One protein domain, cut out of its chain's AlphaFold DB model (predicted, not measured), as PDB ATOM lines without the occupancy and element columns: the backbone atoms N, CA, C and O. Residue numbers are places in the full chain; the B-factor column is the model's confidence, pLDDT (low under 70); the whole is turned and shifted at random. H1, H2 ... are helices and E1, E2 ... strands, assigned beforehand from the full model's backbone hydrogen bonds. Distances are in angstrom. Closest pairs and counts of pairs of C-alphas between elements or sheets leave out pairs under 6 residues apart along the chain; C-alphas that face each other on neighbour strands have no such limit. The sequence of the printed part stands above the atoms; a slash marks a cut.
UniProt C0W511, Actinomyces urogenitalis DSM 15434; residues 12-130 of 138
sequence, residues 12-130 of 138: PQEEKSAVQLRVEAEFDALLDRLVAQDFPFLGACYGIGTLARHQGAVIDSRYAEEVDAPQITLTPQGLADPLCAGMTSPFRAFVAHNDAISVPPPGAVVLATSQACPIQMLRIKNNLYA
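AT A GLANCE: This is residues 12 to 130 of the 138 residues of a protein of Actinomyces urogenitalis DSM 15434 (UniProt C0W511). A sheet of five short strands curls through the domain, and the short helix H2 packs on it over E9, sitting where the long helix H1, this sheet and the small strand pair E2 and E6 come together. H1 crosses H2 at a steep tilt and sticks out with its first residues, while a second small strand pair, E3 and E5, sits at the far side and little H3 sits beside E7. The printed part has 119 residues with three named helices and nine named strands, in the order H1 E1 H2 E2 E3 E4 H3 E5 E6 E7 E8 E9; the class is mixed, helices and strands. The large sheet is mixed, in the order E1 E9 E8 E7 E4, and both small sheets are antiparallel. The whole is compact, with a radius of gyration of the C-alphas of 14.6 A and spans of 42 by 34 by 20 A.

IN THESE COORDINATES: H1, residues 18 to 37, is 29.2 A long from first to last C-alpha; find C-alpha 18 at (151.339, 155.594, 145.001) and C-alpha 37 at (124.124, 146.616, 139.190). Next come E1, residues 41 to 44, and H2, residues 46 to 54, 12.2 A long. Then find E2 at 58 to 60, E3 at 65 to 68, E4 at 71 to 74 and H3 at 76 to 80. Further on are E5, residues 95 to 97, E6, 100 to 103, E7, 109 to 114 and 15.3 A long, and E8, 121 to 124. E9, residues 128 to 130, ends at (130.206, 145.028, 154.699).

HOW THE PARTS SIT: Begin at H1, whose residues 24 to 31 alone touch H2, closest at the C-alphas of Leu 31 and Leu 51, 6.8 A, at a steep tilt of 63 degrees, the same way. H1 only grazes the large sheet, with residues 31 to 35. E1 is parallel to E9, with N 43 and O 129 2.9 A apart. H2 is on this sheet at a height of 8.2 A, over E9 and only just over E1, which has 3 of its C-alphas. E2 and E6 are antiparallel, with N 60 and O 100 at 3.1 A; E3 and E5 are too, with N 65 and O 97 at 2.9 A. H3 stands at the sheet's level; the closest C-alphas of H3 and E7 are those of Gly 78 and Leu 111, 3.8 A. E5 runs on into E6 at 75 degrees. E7, E8 and E9 form a meander, each strand the antiparallel neighbour of the one before: look at N 123 and O 109, 2.8 A, and N 124 and O 128, 2.8 A. E7 is antiparallel to E4 too, with N 73 and O 113 at 2.8 A. Every O i to N i+4 pair is within hydrogen-bond range in H2 and H3, and 15 of 16 in H1.

THE WHOLE: The C-alphas farthest apart, those of Glu 14 and Gly 86, are 44.7 A apart. Residues 14 to 20, of which 18 to 20 belong to H1, stand free. The link from H3 to E5 is long, 14 residues; its residues 91 to 92 pair antiparallel with residues 71 to 72 of E4. The printed part has no cut. Its mean pLDDT is 90.5, and residues 46 to 49, in H2, are under 70.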
ATOM      1  N   PRO A  12     145.762 159.826 155.788       85.62
ATOM      2  CA  PRO A  12     145.676 161.140 155.149       85.62
ATOM      3  C   PRO A  12     146.097 161.082 153.681       85.62
ATOM      4  O   PRO A  12     147.013 160.345 153.320       85.62
ATOM      5  N   GLN A  13     145.425 161.844 152.816       84.75
ATOM      6  CA  GLN A  13     145.595 161.741 151.362       84.75
ATOM      7  C   GLN A  13     147.045 161.999 150.925       84.75
ATOM      8  O   GLN A  13     147.548 161.336 150.021       84.75
ATOM      9  N   GLU A  14     147.707 162.942 151.585       88.88
ATOM     10  CA  GLU A  14     149.099 163.336 151.391       88.88
ATOM     11  C   GLU A  14     150.116 162.277 151.846       88.88
ATOM     12  O   GLU A  14     151.255 162.286 151.381       88.88
ATOM     13  N   GLU A  15     149.710 161.341 152.707       90.50
ATOM     14  CA  GLU A  15     150.551 160.256 153.228       90.50
ATOM     15  C   GLU A  15     150.366 158.941 152.455       90.50
ATOM     16  O   GLU A  15     151.145 157.996 152.617       90.50
ATOM     17  N   LYS A  16     149.347 158.854 151.590       90.50
ATOM     18  CA  LYS A  16     149.068 157.635 150.825       90.50
ATOM     19  C   LYS A  16     150.174 157.351 149.818       90.50
ATOM     20  O   LYS A  16     150.530 158.176 148.977       90.50
ATOM     21  N   SER A  17     150.666 156.115 149.841       91.94
ATOM     22  CA  SER A  17     151.607 155.638 148.828       91.94
ATOM     23  C   SER A  17     150.974 155.633 147.429       91.94
ATOM     24  O   SER A  17     149.767 155.442 147.272       91.94
ATOM     25  N   ALA A  18     151.803 155.727 146.386       93.56
ATOM     26  CA  ALA A  18     151.339 155.594 145.001       93.56
ATOM     27  C   ALA A  18     150.610 154.259 144.741       93.56
ATOM     28  O   ALA A  18     149.690 154.196 143.927       93.56
ATOM     29  N   VAL A  19     150.996 153.189 145.450       92.31
ATOM     30  CA  VAL A  19     150.323 151.887 145.361       92.31
ATOM     31  C   VAL A  19     148.923 151.961 145.960       92.31
ATOM     32  O   VAL A  19     147.984 151.491 145.324       92.31
ATOM     33  N   GLN A  20     148.772 152.572 147.136       89.38
ATOM     34  CA  GLN A  20     147.469 152.742 147.776       89.38
ATOM     35  C   GLN A  20     146.529 153.574 146.904       89.38
ATOM     36  O   GLN A  20     145.414 153.141 146.644       89.38
ATOM     37  N   LEU A  21     146.997 154.713 146.389       90.25
ATOM     38  CA  LEU A  21     146.199 155.582 145.518       90.25
ATOM     39  C   LEU A  21     145.707 154.851 144.264       90.25
ATOM     40  O   LEU A  21     144.546 154.980 143.883       90.25
ATOM     41  N   ARG A  22     146.575 154.052 143.634       92.00
ATOM     42  CA  ARG A  22     146.196 153.240 142.474       92.00
ATOM     43  C   ARG A  22     145.160 152.176 142.838       92.00
ATOM     44  O   ARG A  22     144.183 152.026 142.115       92.00
ATOM     45  N   VAL A  23     145.377 151.445 143.934       89.19
ATOM     46  CA  VAL A  23     144.450 150.401 144.394       89.19
ATOM     47  C   VAL A  23     143.086 151.004 144.715       89.19
ATOM     48  O   VAL A  23     142.085 150.463 144.269       89.19
ATOM     49  N   GLU A  24     143.037 152.135 145.419       88.00
ATOM     50  CA  GLU A  24     141.786 152.841 145.717       88.00
ATOM     51  C   GLU A  24     141.053 153.255 144.434       88.00
ATOM     52  O   GLU A  24     139.874 152.948 144.294       88.00
ATOM     53  N   ALA A  25     141.752 153.829 143.449       89.81
ATOM     54  CA  ALA A  25     141.141 154.214 142.175       89.81
ATOM     55  C   ALA A  25     140.596 153.016 141.369       89.81
ATOM     56  O   ALA A  25     139.516 153.093 140.781       89.81
ATOM     57  N   GLU A  26     141.327 151.896 141.333       90.94
ATOM     58  CA  GLU A  26     140.861 150.654 140.697       90.94
ATOM     59  C   GLU A  26     139.630 150.081 141.426       90.94
ATOM     60  O   GLU A  26     138.707 149.568 140.787       90.94
ATOM     61  N   PHE A  27     139.598 150.194 142.758       88.88
ATOM     62  CA  PHE A  27     138.473 149.777 143.588       88.88
ATOM     63  C   PHE A  27     137.236 150.644 143.384       88.88
ATOM     64  O   PHE A  27     136.154 150.084 143.224       88.88
ATOM     65  N   ASP A  28     137.381 151.966 143.343       90.12
ATOM     66  CA  ASP A  28     136.270 152.892 143.113       90.12
ATOM     67  C   ASP A  28     135.592 152.593 141.768       90.12
ATOM     68  O   ASP A  28     134.388 152.350 141.714       90.12
ATOM     69  N   ALA A  29     136.375 152.434 140.695       92.19
ATOM     70  CA  ALA A  29     135.840 152.089 139.375       92.19
ATOM     71  C   ALA A  29     135.111 150.728 139.344       92.19
ATOM     72  O   ALA A  29     134.172 150.520 138.565       92.19
ATOM     73  N   LEU A  30     135.541 149.768 140.168       91.62
ATOM     74  CA  LEU A  30     134.844 148.493 140.326       91.62
ATOM     75  C   LEU A  30     133.545 148.671 141.122       91.62
ATOM     76  O   LEU A  30     132.505 148.144 140.717       91.62
ATOM     77  N   LEU A  31     133.598 149.396 142.238       91.56
ATOM     78  CA  LEU A  31     132.461 149.633 143.122       91.56
ATOM     79  C   LEU A  31     131.352 150.408 142.413       91.56
ATOM     80  O   LEU A  31     130.199 150.006 142.544       91.56
ATOM     81  N   ASP A  32     131.675 151.383 141.565       92.44
ATOM     82  CA  ASP A  32     130.716 152.061 140.686       92.44
ATOM     83  C   ASP A  32     129.840 151.064 139.915       92.44
ATOM     84  O   ASP A  32     128.607 151.151 139.900       92.44
ATOM     85  N   ARG A  33     130.470 150.052 139.309       94.69
ATOM     86  CA  ARG A  33     129.773 149.030 138.518       94.69
ATOM     87  C   ARG A  33     128.958 148.085 139.392       94.69
ATOM     88  O   ARG A  33     127.809 147.791 139.057       94.69
ATOM     89  N   LEU A  34     129.543 147.596 140.485       93.69
ATOM     90  CA  LEU A  34     128.884 146.646 141.384       93.69
ATOM     91  C   LEU A  34     127.677 147.281 142.068       93.69
ATOM     92  O   LEU A  34     126.604 146.679 142.115       93.69
ATOM     93  N   VAL A  35     127.830 148.517 142.540       92.75
ATOM     94  CA  VAL A  35     126.757 149.285 143.163       92.75
ATOM     95  C   VAL A  35     125.662 149.555 142.147       92.75
ATOM     96  O   VAL A  35     124.498 149.298 142.453       92.75
ATOM     97  N   ALA A  36     125.989 150.031 140.942       94.19
ATOM     98  CA  ALA A  36     124.991 150.300 139.906       94.19
ATOM     99  C   ALA A  36     124.148 149.058 139.575       94.19
ATOM    100  O   ALA A  36     122.931 149.171 139.429       94.19
ATOM    101  N   GLN A  37     124.776 147.883 139.527       96.00
ATOM    102  CA  GLN A  37     124.124 146.616 139.190       96.00
ATOM    103  C   GLN A  37     123.512 145.880 140.395       96.00
ATOM    104  O   GLN A  37     122.890 144.842 140.190       96.00
ATOM    105  N   ASP A  38     123.686 146.386 141.625       95.06
ATOM    106  CA  ASP A  38     123.362 145.662 142.870       95.06
ATOM    107  C   ASP A  38     123.940 144.233 142.853       95.06
ATOM    108  O   ASP A  38     123.277 143.255 143.201       95.06
ATOM    109  N   PHE A  39     125.173 144.109 142.352       95.00
ATOM    110  CA  PHE A  39     125.823 142.822 142.143       95.00
ATOM    111  C   PHE A  39     126.366 142.280 143.474       95.00
ATOM    112  O   PHE A  39     126.981 143.045 144.220       95.00
ATOM    113  N   PRO A  40     126.215 140.973 143.770       93.38
ATOM    114  CA  PRO A  40     126.682 140.382 145.018       93.38
ATOM    115  C   PRO A  40     128.130 140.715 145.380       93.38
ATOM    116  O   PRO A  40     129.082 140.359 144.680       93.38
ATOM    117  N   PHE A  41     128.294 141.362 146.531       91.69
ATOM    118  CA  PHE A  41     129.578 141.759 147.086       91.69
ATOM    119  C   PHE A  41     129.574 141.577 148.601       91.69
ATOM    120  O   PHE A  41     128.625 141.941 149.287       91.69
ATOM    121  N   LEU A  42     130.682 141.062 149.127       89.31
ATOM    122  CA  LEU A  42     130.954 141.024 150.559       89.31
ATOM    123  C   LEU A  42     132.361 141.576 150.781       89.31
ATOM    124  O   LEU A  42     133.340 140.985 150.302       89.31
ATOM    125  N   GLY A  43     132.430 142.711 151.470       87.06
ATOM    126  CA  GLY A  43     133.654 143.363 151.911       87.06
ATOM    127  C   GLY A  43     133.910 143.080 153.387       87.06
ATOM    128  O   GLY A  43     133.031 143.273 154.226       87.06
ATOM    129  N   ALA A  44     135.120 142.634 153.710       80.81
ATOM    130  CA  ALA A  44     135.571 142.430 155.080       80.81
ATOM    131  C   ALA A  44     136.819 143.272 155.367       80.81
ATOM    132  O   ALA A  44     137.708 143.366 154.519       80.81
ATOM    133  N   CYS A  45     136.902 143.848 156.572       72.88
ATOM    134  CA  CYS A  45     138.010 144.717 156.996       72.88
ATOM    135  C   CYS A  45     138.187 145.913 156.030       72.88
ATOM    136  O   CYS A  45     137.251 146.694 155.875       72.88
ATOM    137  N   TYR A  46     139.314 146.045 155.321       63.25
ATOM    138  CA  TYR A  46     139.526 147.107 154.321       63.25
ATOM    139  C   TYR A  46     138.423 147.176 153.243       63.25
ATOM    140  O   TYR A  46     138.062 148.258 152.776       63.25
ATOM    141  N   GLY A  47     137.818 146.034 152.891       60.66
ATOM    142  CA  GLY A  47     136.689 145.973 151.956       60.66
ATOM    143  C   GLY A  47     135.413 146.671 152.452       60.66
ATOM    144  O   GLY A  47     134.570 147.050 151.642       60.66
ATOM    145  N   ILE A  48     135.259 146.861 153.767       64.56
ATOM    146  CA  ILE A  48     134.199 147.708 154.331       64.56
ATOM    147  C   ILE A  48     134.519 149.163 154.095       64.56
ATOM    148  O   ILE A  48     133.637 149.916 153.700       64.56
ATOM    149  N   GLY A  49     135.766 149.543 154.388       65.75
ATOM    150  CA  GLY A  49     136.180 150.931 154.356       65.75
ATOM    151  C   GLY A  49     135.962 151.516 152.972       65.75
ATOM    152  O   GLY A  49     135.343 152.560 152.835       65.75
ATOM    153  N   THR A  50     136.344 150.764 151.944       74.12
ATOM    154  CA  THR A  50     136.145 151.129 150.539       74.12
ATOM    155  C   THR A  50     134.668 151.168 150.134       74.12
ATOM    156  O   THR A  50     134.208 152.223 149.715       74.12
ATOM    157  N   LEU A  51     133.881 150.097 150.325       82.38
ATOM    158  CA  LEU A  51     132.454 150.097 149.944       82.38
ATOM    159  C   LEU A  51     131.638 151.146 150.715       82.38
ATOM    160  O   LEU A  51     130.853 151.886 150.125       82.38
ATOM    161  N   ALA A  52     131.774 151.191 152.039       82.38
ATOM    162  CA  ALA A  52     130.983 152.086 152.868       82.38
ATOM    163  C   ALA A  52     131.352 153.548 152.588       82.38
ATOM    164  O   ALA A  52     130.450 154.358 152.379       82.38
ATOM    165  N   ARG A  53     132.649 153.881 152.497       86.25
ATOM    166  CA  ARG A  53     133.109 155.228 152.120       86.25
ATOM    167  C   ARG A  53     132.637 155.620 150.729       86.25
ATOM    168  O   ARG A  53     132.138 156.728 150.572       86.25
ATOM    169  N   HIS A  54     132.754 154.720 149.752       87.44
ATOM    170  CA  HIS A  54     132.278 154.944 148.385       87.44
ATOM    171  C   HIS A  54     130.793 155.327 148.363       87.44
ATOM    172  O   HIS A  54     130.367 156.186 147.599       87.44
ATOM    173  N   GLN A  55     130.002 154.744 149.264       91.69
ATOM    174  CA  GLN A  55     128.577 155.037 149.404       91.69
ATOM    175  C   GLN A  55     128.260 156.215 150.345       91.69
ATOM    176  O   GLN A  55     127.086 156.495 150.584       91.69
ATOM    177  N   GLY A  56     129.271 156.918 150.864       89.88
ATOM    178  CA  GLY A  56     129.113 158.121 151.686       89.88
ATOM    179  C   GLY A  56     129.101 157.889 153.200       89.88
ATOM    180  O   GLY A  56     128.587 158.729 153.934       89.88
ATOM    181  N   ALA A  57     129.629 156.763 153.683       90.62
ATOM    182  CA  ALA A  57     129.801 156.527 155.113       90.62
ATOM    183  C   ALA A  57     130.914 157.404 155.704       90.62
ATOM    184  O   ALA A  57     131.913 157.694 155.041       90.62
ATOM    185  N   VAL A  58     130.779 157.737 156.987       90.62
ATOM    186  CA  VAL A  58     131.873 158.308 157.781       90.62
ATOM    187  C   VAL A  58     132.571 157.172 158.516       90.62
ATOM    188  O   VAL A  58     131.921 156.364 159.185       90.62
ATOM    189  N   ILE A  59     133.890 157.112 158.358       88.00
ATOM    190  CA  ILE A  59     134.758 156.123 158.991       88.00
ATOM    191  C   ILE A  59     135.813 156.875 159.786       88.00
ATOM    192  O   ILE A  59     136.473 157.768 159.251       88.00
ATOM    193  N   ASP A  60     135.954 156.504 161.049       87.56
ATOM    194  CA  ASP A  60     136.922 157.066 161.979       87.56
ATOM    195  C   ASP A  60     137.299 156.026 163.048       87.56
ATOM    196  O   ASP A  60     136.827 154.887 163.032       87.56
ATOM    197  N   SER A  61     138.154 156.415 163.989       87.50
ATOM    198  CA  SER A  61     138.653 155.537 165.048       87.50
ATOM    199  C   SER A  61     137.797 155.543 166.321       87.50
ATOM    200  O   SER A  61     138.222 155.018 167.350       87.50
ATOM    201  N   ARG A  62     136.602 156.157 166.314       90.44
ATOM    202  CA  ARG A  62     135.774 156.331 167.525       90.44
ATOM    203  C   ARG A  62     135.353 155.006 168.149       90.44
ATOM    204  O   ARG A  62     135.197 154.935 169.365       90.44
ATOM    205  N   TYR A  63     135.131 153.996 167.315       90.44
ATOM    206  CA  TYR A  63     134.678 152.668 167.727       90.44
ATOM    207  C   TYR A  63     135.690 151.580 167.367       90.44
ATOM    208  O   TYR A  63     135.287 150.459 167.073       90.44
ATOM    209  N   ALA A  64     136.981 151.923 167.355       87.56
ATOM    210  CA  ALA A  64     138.059 150.963 167.161       87.56
ATOM    211  C   ALA A  64     137.982 149.840 168.206       87.56
ATOM    212  O   ALA A  64     137.692 150.082 169.382       87.56
ATOM    213  N   GLU A  65     138.260 148.614 167.780       88.62
ATOM    214  CA  GLU A  65     138.318 147.447 168.653       88.62
ATOM    215  C   GLU A  65     139.688 146.778 168.499       88.62
ATOM    216  O   GLU A  65     140.095 146.408 167.397       88.62
ATOM    217  N   GLU A  66     140.385 146.597 169.622       87.88
ATOM    218  CA  GLU A  66     141.575 145.746 169.716       87.88
ATOM    219  C   GLU A  66     141.230 144.278 169.417       87.88
ATOM    220  O   GLU A  66     140.063 143.909 169.264       87.88
ATOM    221  N   VAL A  67     142.248 143.415 169.365       89.25
ATOM    222  CA  VAL A  67     142.040 141.972 169.190       89.25
ATOM    223  C   VAL A  67     141.219 141.402 170.355       89.25
ATOM    224  O   VAL A  67     141.741 141.186 171.448       89.25
ATOM    225  N   ASP A  68     139.947 141.102 170.101       89.88
ATOM    226  CA  ASP A  68     139.024 140.489 171.061       89.88
ATOM    227  C   ASP A  68     137.969 139.630 170.337       89.88
ATOM    228  O   ASP A  68     137.889 139.599 169.108       89.88
ATOM    229  N   ALA A  69     137.154 138.899 171.096       92.19
ATOM    230  CA  ALA A  69     135.972 138.191 170.623       92.19
ATOM    231  C   ALA A  69     134.709 138.692 171.351       92.19
ATOM    232  O   ALA A  69     134.158 137.956 172.190       92.19
ATOM    233  N   PRO A  70     134.245 139.926 171.075       93.44
ATOM    234  CA  PRO A  70     133.063 140.477 171.714       93.44
ATOM    235  C   PRO A  70     131.808 139.698 171.322       93.44
ATOM    236  O   PRO A  70     131.757 138.956 170.334       93.44
ATOM    237  N   GLN A  71     130.765 139.883 172.121       95.88
ATOM    238  CA  GLN A  71     129.438 139.420 171.760       95.88
ATOM    239  C   GLN A  71     128.844 140.352 170.694       95.88
ATOM    240  O   GLN A  71     128.687 141.553 170.921       95.88
ATOM    241  N   ILE A  72     128.488 139.780 169.549       96.00
ATOM    242  CA  ILE A  72     127.793 140.438 168.448       96.00
ATOM    243  C   ILE A  72     126.323 140.034 168.486       96.00
ATOM    244  O   ILE A  72     125.975 138.865 168.669       96.00
ATOM    245  N   THR A  73     125.451 141.020 168.315       97.94
ATOM    246  CA  THR A  73     124.000 140.846 168.293       97.94
ATOM    247  C   THR A  73     123.473 141.240 166.922       97.94
ATOM    248  O   THR A  73     123.767 142.329 166.430       97.94
ATOM    249  N   LEU A  74     122.690 140.357 166.298       97.94
ATOM    250  CA  LEU A  74     121.956 140.702 165.081       97.94
ATOM    251  C   LEU A  74     120.819 141.672 165.414       97.94
ATOM    252  O   LEU A  74     120.091 141.477 166.390       97.94
ATOM    253  N   THR A  75     120.649 142.698 164.588       98.00
ATOM    254  CA  THR A  75     119.491 143.598 164.649       98.00
ATOM    255  C   THR A  75     118.230 142.867 164.165       98.00
ATOM    256  O   THR A  75     118.338 141.806 163.543       98.00
ATOM    257  N   PRO A  76     117.015 143.415 164.373       97.75
ATOM    258  CA  PRO A  76     115.808 142.859 163.759       97.75
ATOM    259  C   PRO A  76     115.929 142.701 162.237       97.75
ATOM    260  O   PRO A  76     115.454 141.719 161.674       97.75
ATOM    261  N   GLN A  77     116.609 143.640 161.575       97.81
ATOM    262  CA  GLN A  77     116.891 143.575 160.146       97.81
ATOM    263  C   GLN A  77     117.913 142.484 159.818       97.81
ATOM    264  O   GLN A  77     117.711 141.767 158.847       97.81
ATOM    265  N   GLY A  78     118.959 142.318 160.632       97.25
ATOM    266  CA  GLY A  78     119.921 141.222 160.498       97.25
ATOM    267  C   GLY A  78     119.275 139.849 160.642       97.25
ATOM    268  O   GLY A  78     119.523 138.973 159.828       97.25
ATOM    269  N   LEU A  79     118.378 139.667 161.615       97.12
ATOM    270  CA  LEU A  79     117.642 138.409 161.803       97.12
ATOM    271  C   LEU A  79     116.756 138.042 160.602       97.12
ATOM    272  O   LEU A  79     116.507 136.862 160.368       97.12
ATOM    273  N   ALA A  80     116.274 139.041 159.861       97.00
ATOM    274  CA  ALA A  80     115.466 138.857 158.660       97.00
ATOM    275  C   ALA A  80     116.295 138.805 157.361       97.00
ATOM    276  O   ALA A  80     115.733 138.550 156.295       97.00
ATOM    277  N   ASP A  81     117.604 139.069 157.420       97.44
ATOM    278  CA  ASP A  81     118.456 139.152 156.235       97.44
ATOM    279  C   ASP A  81     118.866 137.750 155.749       97.44
ATOM    280  O   ASP A  81     119.335 136.936 156.554       97.44
ATOM    281  N   PRO A  82     118.755 137.447 154.440       95.19
ATOM    282  CA  PRO A  82     119.151 136.149 153.897       95.19
ATOM    283  C   PRO A  82     120.599 135.759 154.201       95.19
ATOM    284  O   PRO A  82     120.879 134.574 154.373       95.19
ATOM    285  N   LEU A  83     121.521 136.728 154.297       93.75
ATOM    286  CA  LEU A  83     122.929 136.442 154.583       93.75
ATOM    287  C   LEU A  83     123.147 135.932 156.016       93.75
ATOM    288  O   LEU A  83     124.121 135.228 156.276       93.75
ATOM    289  N   CYS A  84     122.239 136.259 156.935       94.50
ATOM    290  CA  CYS A  84     122.304 135.860 158.339       94.50
ATOM    291  C   CYS A  84     121.391 134.669 158.668       94.50
ATOM    292  O   CYS A  84     121.282 134.275 159.833       94.50
ATOM    293  N   ALA A  85     120.729 134.080 157.668       94.75
ATOM    294  CA  ALA A  85     119.824 132.958 157.873       94.75
ATOM    295  C   ALA A  85     120.542 131.779 158.560       94.75
ATOM    296  O   ALA A  85     121.577 131.299 158.104       94.75
ATOM    297  N   GLY A  86     119.974 131.305 159.673       92.94
ATOM    298  CA  GLY A  86     120.529 130.199 160.461       92.94
ATOM    299  C   GLY A  86     121.621 130.591 161.464       92.94
ATOM    300  O   GLY A  86     122.091 129.727 162.204       92.94
ATOM    301  N   MET A  87     122.010 131.867 161.544       93.69
ATOM    302  CA  MET A  87     122.924 132.341 162.584       93.69
ATOM    303  C   MET A  87     122.216 132.446 163.940       93.69
ATOM    304  O   MET A  87     121.099 132.951 164.048       93.69
ATOM    305  N   THR A  88     122.892 132.015 165.005       92.25
ATOM    306  CA  THR A  88     122.458 132.288 166.380       92.25
ATOM    307  C   THR A  88     122.691 133.757 166.722       92.25
ATOM    308  O   THR A  88     123.738 134.299 166.378       92.25
ATOM    309  N   SER A  89     121.767 134.386 167.447       92.75
ATOM    310  CA  SER A  89     121.948 135.731 168.000       92.75
ATOM    311  C   SER A  89     121.610 135.718 169.496       92.75
ATOM    312  O   SER A  89     120.510 135.283 169.849       92.75
ATOM    313  N   PRO A  90     122.516 136.174 170.377       95.62
ATOM    314  CA  PRO A  90     123.852 136.688 170.069       95.62
ATOM    315  C   PRO A  90     124.871 135.582 169.711       95.62
ATOM    316  O   PRO A  90     124.650 134.402 169.983       95.62
ATOM    317  N   PHE A  91     126.010 135.968 169.129       94.25
ATOM    318  CA  PHE A  91     127.172 135.101 168.872       94.25
ATOM    319  C   PHE A  91     128.484 135.823 169.208       94.25
ATOM    320  O   PHE A  91     128.483 137.019 169.480       94.25
ATOM    321  N   ARG A  92     129.619 135.114 169.208       93.00
ATOM    322  CA  ARG A  92     130.950 135.721 169.379       93.00
ATOM    323  C   ARG A  92     131.740 135.627 168.082       93.00
ATOM    324  O   ARG A  92     131.735 134.576 167.444       93.00
ATOM    325  N   ALA A  93     132.435 136.699 167.718       90.12
ATOM    326  CA  ALA A  93     133.332 136.725 166.567       90.12
ATOM    327  C   ALA A  93     134.551 137.601 166.854       90.12
ATOM    328  O   ALA A  93     134.474 138.507 167.678       90.12
ATOM    329  N   PHE A  94     135.664 137.316 166.177       89.94
ATOM    330  CA  PHE A  94     136.902 138.067 166.353       89.94
ATOM    331  C   PHE A  94     136.859 139.427 165.654       89.94
ATOM    332  O   PHE A  94     136.582 139.508 164.451       89.94
ATOM    333  N   VAL A  95     137.235 140.461 166.397       87.50
ATOM    334  CA  VAL A  95     137.417 141.842 165.937       87.50
ATOM    335  C   VAL A  95     138.866 142.263 166.172       87.50
ATOM    336  O   VAL A  95     139.534 141.696 167.030       87.50
ATOM    337  N   ALA A  96     139.355 143.177 165.341       85.56
ATOM    338  CA  ALA A  96     140.662 143.832 165.416       85.56
ATOM    339  C   ALA A  96     140.692 144.867 164.283       85.56
ATOM    340  O   ALA A  96     141.067 144.551 163.149       85.56
ATOM    341  N   HIS A  97     140.170 146.060 164.547       82.12
ATOM    342  CA  HIS A  97     140.087 147.143 163.571       82.12
ATOM    343  C   HIS A  97     140.351 148.490 164.242       82.12
ATOM    344  O   HIS A  97     139.838 148.786 165.318       82.12
ATOM    345  N   ASN A  98     141.164 149.306 163.576       82.38
ATOM    346  CA  ASN A  98     141.477 150.666 164.019       82.38
ATOM    347  C   ASN A  98     140.409 151.676 163.581       82.38
ATOM    348  O   ASN A  98     140.313 152.761 164.144       82.38
ATOM    349  N   ASP A  99     139.628 151.301 162.568       84.25
ATOM    350  CA  ASP A  99     138.642 152.142 161.913       84.25
ATOM    351  C   ASP A  99     137.288 151.437 161.919       84.25
ATOM    352  O   ASP A  99     137.173 150.272 161.526       84.25
ATOM    353  N   ALA A 100     136.246 152.180 162.268       88.06
ATOM    354  CA  ALA A 100     134.873 151.714 162.243       88.06
ATOM    355  C   ALA A 100     133.962 152.741 161.570       88.06
ATOM    356  O   ALA A 100     134.268 153.929 161.474       88.06
ATOM    357  N   ILE A 101     132.801 152.278 161.114       89.88
ATOM    358  CA  ILE A 101     131.779 153.169 160.575       89.88
ATOM    359  C   ILE A 101     131.120 153.892 161.747       89.88
ATOM    360  O   ILE A 101     130.465 153.266 162.581       89.88
ATOM    361  N   SER A 102     131.267 155.212 161.794       90.25
ATOM    362  CA  SER A 102     130.611 156.060 162.788       90.25
ATOM    363  C   SER A 102     129.267 156.587 162.293       90.25
ATOM    364  O   SER A 102     128.333 156.732 163.085       90.25
ATOM    365  N   VAL A 103     129.135 156.805 160.980       92.12
ATOM    366  CA  VAL A 103     127.870 157.156 160.322       92.12
ATOM    367  C   VAL A 103     127.673 156.251 159.105       92.12
ATOM    368  O   VAL A 103     128.511 156.273 158.199       92.12
ATOM    369  N   PRO A 104     126.589 155.453 159.049       92.25
ATOM    370  CA  PRO A 104     126.331 154.585 157.909       92.25
ATOM    371  C   PRO A 104     125.992 155.408 156.658       92.25
ATOM    372  O   PRO A 104     125.448 156.510 156.775       92.25
ATOM    373  N   PRO A 105     126.256 154.875 155.452       91.19
ATOM    374  CA  PRO A 105     125.867 155.556 154.229       91.19
ATOM    375  C   PRO A 105     124.333 155.615 154.102       91.19
ATOM    376  O   PRO A 105     123.635 154.736 154.628       91.19
ATOM    377  N   PRO A 106     123.772 156.615 153.399       90.38
ATOM    378  CA  PRO A 106     122.332 156.718 153.199       90.38
ATOM    379  C   PRO A 106     121.732 155.437 152.608       90.38
ATOM    380  O   PRO A 106     122.235 154.884 151.631       90.38
ATOM    381  N   GLY A 107     120.637 154.962 153.204       88.94
ATOM    382  CA  GLY A 107     119.947 153.750 152.754       88.94
ATOM    383  C   GLY A 107     120.643 152.433 153.117       88.94
ATOM    384  O   GLY A 107     120.158 151.376 152.715       88.94
ATOM    385  N   ALA A 108     121.741 152.464 153.876       94.88
ATOM    386  CA  ALA A 108     122.316 151.254 154.445       94.88
ATOM    387  C   ALA A 108     121.474 150.722 155.610       94.88
ATOM    388  O   ALA A 108     120.906 151.474 156.403       94.88
ATOM    389  N   VAL A 109     121.443 149.401 155.734       96.88
ATOM    390  CA  VAL A 109     120.765 148.677 156.804       96.88
ATOM    391  C   VAL A 109     121.821 148.056 157.704       96.88
ATOM    392  O   VAL A 109     122.605 147.228 157.251       96.88
ATOM    393  N   VAL A 110     121.841 148.437 158.981       96.88
ATOM    394  CA  VAL A 110     122.723 147.816 159.979       96.88
ATOM    395  C   VAL A 110     122.149 146.455 160.365       96.88
ATOM    396  O   VAL A 110     121.002 146.359 160.804       96.88
ATOM    397  N   LEU A 111     122.948 145.406 160.195       97.19
ATOM    398  CA  LEU A 111     122.551 144.013 160.417       97.19
ATOM    399  C   LEU A 111     123.068 143.458 161.741       97.19
ATOM    400  O   LEU A 111     122.439 142.578 162.322       97.19
ATOM    401  N   ALA A 112     124.197 143.964 162.235       96.44
ATOM    402  CA  ALA A 112     124.790 143.491 163.478       96.44
ATOM    403  C   ALA A 112     125.499 144.616 164.230       96.44
ATOM    404  O   ALA A 112     126.061 145.526 163.613       96.44
ATOM    405  N   THR A 113     125.509 144.520 165.558       96.44
ATOM    406  CA  THR A 113     126.142 145.479 166.473       96.44
ATOM    407  C   THR A 113     126.885 144.749 167.600       96.44
ATOM    408  O   THR A 113     126.604 143.583 167.888       96.44
ATOM    409  N   SER A 114     127.837 145.419 168.252       95.06
ATOM    410  CA  SER A 114     128.433 145.002 169.529       95.06
ATOM    411  C   SER A 114     128.287 146.125 170.560       95.06
ATOM    412  O   SER A 114     127.817 147.221 170.251       95.06
ATOM    413  N   GLN A 115     128.682 145.862 171.808       93.88
ATOM    414  CA  GLN A 115     128.698 146.889 172.851       93.88
ATOM    415  C   GLN A 115     129.669 148.038 172.526       93.88
ATOM    416  O   GLN A 115     129.366 149.191 172.823       93.88
ATOM    417  N   ALA A 116     130.829 147.723 171.940       91.69
ATOM    418  CA  ALA A 116     131.875 148.696 171.640       91.69
ATOM    419  C   ALA A 116     131.724 149.330 170.247       91.69
ATOM    420  O   ALA A 116     132.127 150.475 170.066       91.69
ATOM    421  N   CYS A 117     131.102 148.634 169.288       93.19
ATOM    422  CA  CYS A 117     130.925 149.120 167.926       93.19
ATOM    423  C   CYS A 117     129.457 149.023 167.469       93.19
ATOM    424  O   CYS A 117     128.908 147.921 167.342       93.19
ATOM    425  N   PRO A 118     128.801 150.161 167.169       94.00
ATOM    426  CA  PRO A 118     127.389 150.181 166.795       94.00
ATOM    427  C   PRO A 118     127.118 149.581 165.410       94.00
ATOM    428  O   PRO A 118     125.957 149.364 165.078       94.00
ATOM    429  N   ILE A 119     128.145 149.336 164.590       93.88
ATOM    430  CA  ILE A 119     128.004 148.834 163.218       93.88
ATOM    431  C   ILE A 119     129.056 147.750 162.976       93.88
ATOM    432  O   ILE A 119     130.128 148.023 162.455       93.88
ATOM    433  N   GLN A 120     128.730 146.504 163.325       93.38
ATOM    434  CA  GLN A 120     129.564 145.325 163.035       93.38
ATOM    435  C   GLN A 120     129.332 144.783 161.622       93.38
ATOM    436  O   GLN A 120     130.211 144.176 161.004       93.38
ATOM    437  N   MET A 121     128.123 144.989 161.100       93.88
ATOM    438  CA  MET A 121     127.739 144.557 159.766       93.88
ATOM    439  C   MET A 121     126.656 145.465 159.202       93.88
ATOM    440  O   MET A 121     125.716 145.830 159.912       93.88
ATOM    441  N   LEU A 122     126.754 145.783 157.916       94.94
ATOM    442  CA  LEU A 122     125.718 146.493 157.177       94.94
ATOM    443  C   LEU A 122     125.482 145.884 155.797       94.94
ATOM    444  O   LEU A 122     126.344 145.202 155.238       94.94
ATOM    445  N   ARG A 123     124.315 146.196 155.239       95.69
ATOM    446  CA  ARG A 123     123.930 145.938 153.852       95.69
ATOM    447  C   ARG A 123     123.578 147.245 153.157       95.69
ATOM    448  O   ARG A 123     122.924 148.106 153.740       95.69
ATOM    449  N   ILE A 124     123.971 147.371 151.901       93.94
ATOM    450  CA  ILE A 124     123.595 148.447 150.989       93.94
ATOM    451  C   ILE A 124     122.804 147.806 149.851       93.94
ATOM    452  O   ILE A 124     123.206 146.768 149.323       93.94
ATOM    453  N   LYS A 125     121.673 148.415 149.477       94.25
ATOM    454  CA  LYS A 125     120.718 147.823 148.526       94.25
ATOM    455  C   LYS A 125     120.344 146.397 148.952       94.25
ATOM    456  O   LYS A 125     119.912 146.222 150.092       94.25
ATOM    457  N   ASN A 126     120.486 145.401 148.073       95.19
ATOM    458  CA  ASN A 126     120.106 144.028 148.382       95.19
ATOM    459  C   ASN A 126     121.283 143.074 148.500       95.19
ATOM    460  O   ASN A 126     121.156 142.112 149.251       95.19
ATOM    461  N   ASN A 127     122.401 143.331 147.816       94.31
ATOM    462  CA  ASN A 127     123.460 142.328 147.687       94.31
ATOM    463  C   ASN A 127     124.863 142.819 148.077       94.31
ATOM    464  O   ASN A 127     125.832 142.079 147.902       94.31
ATOM    465  N   LEU A 128     125.000 144.047 148.583       94.00
ATOM    466  CA  LEU A 128     126.294 144.646 148.915       94.00
ATOM    467  C   LEU A 128     126.465 144.672 150.432       94.00
ATOM    468  O   LEU A 128     125.819 145.454 151.127       94.00
ATOM    469  N   TYR A 129     127.340 143.826 150.948       93.25
ATOM    470  CA  TYR A 129     127.528 143.631 152.378       93.25
ATOM    471  C   TYR A 129     128.916 144.072 152.826       93.25
ATOM    472  O   TYR A 129     129.910 143.885 152.120       93.25
ATOM    473  N   ALA A 130     128.980 144.613 154.037       89.25
ATOM    474  CA  ALA A 130     130.206 145.028 154.699       89.25
ATOM    475  C   ALA A 130     130.198 144.517 156.146       89.25
ATOM    476  O   ALA A 130     129.228 144.747 156.865       89.25
TER     477      ALA A 130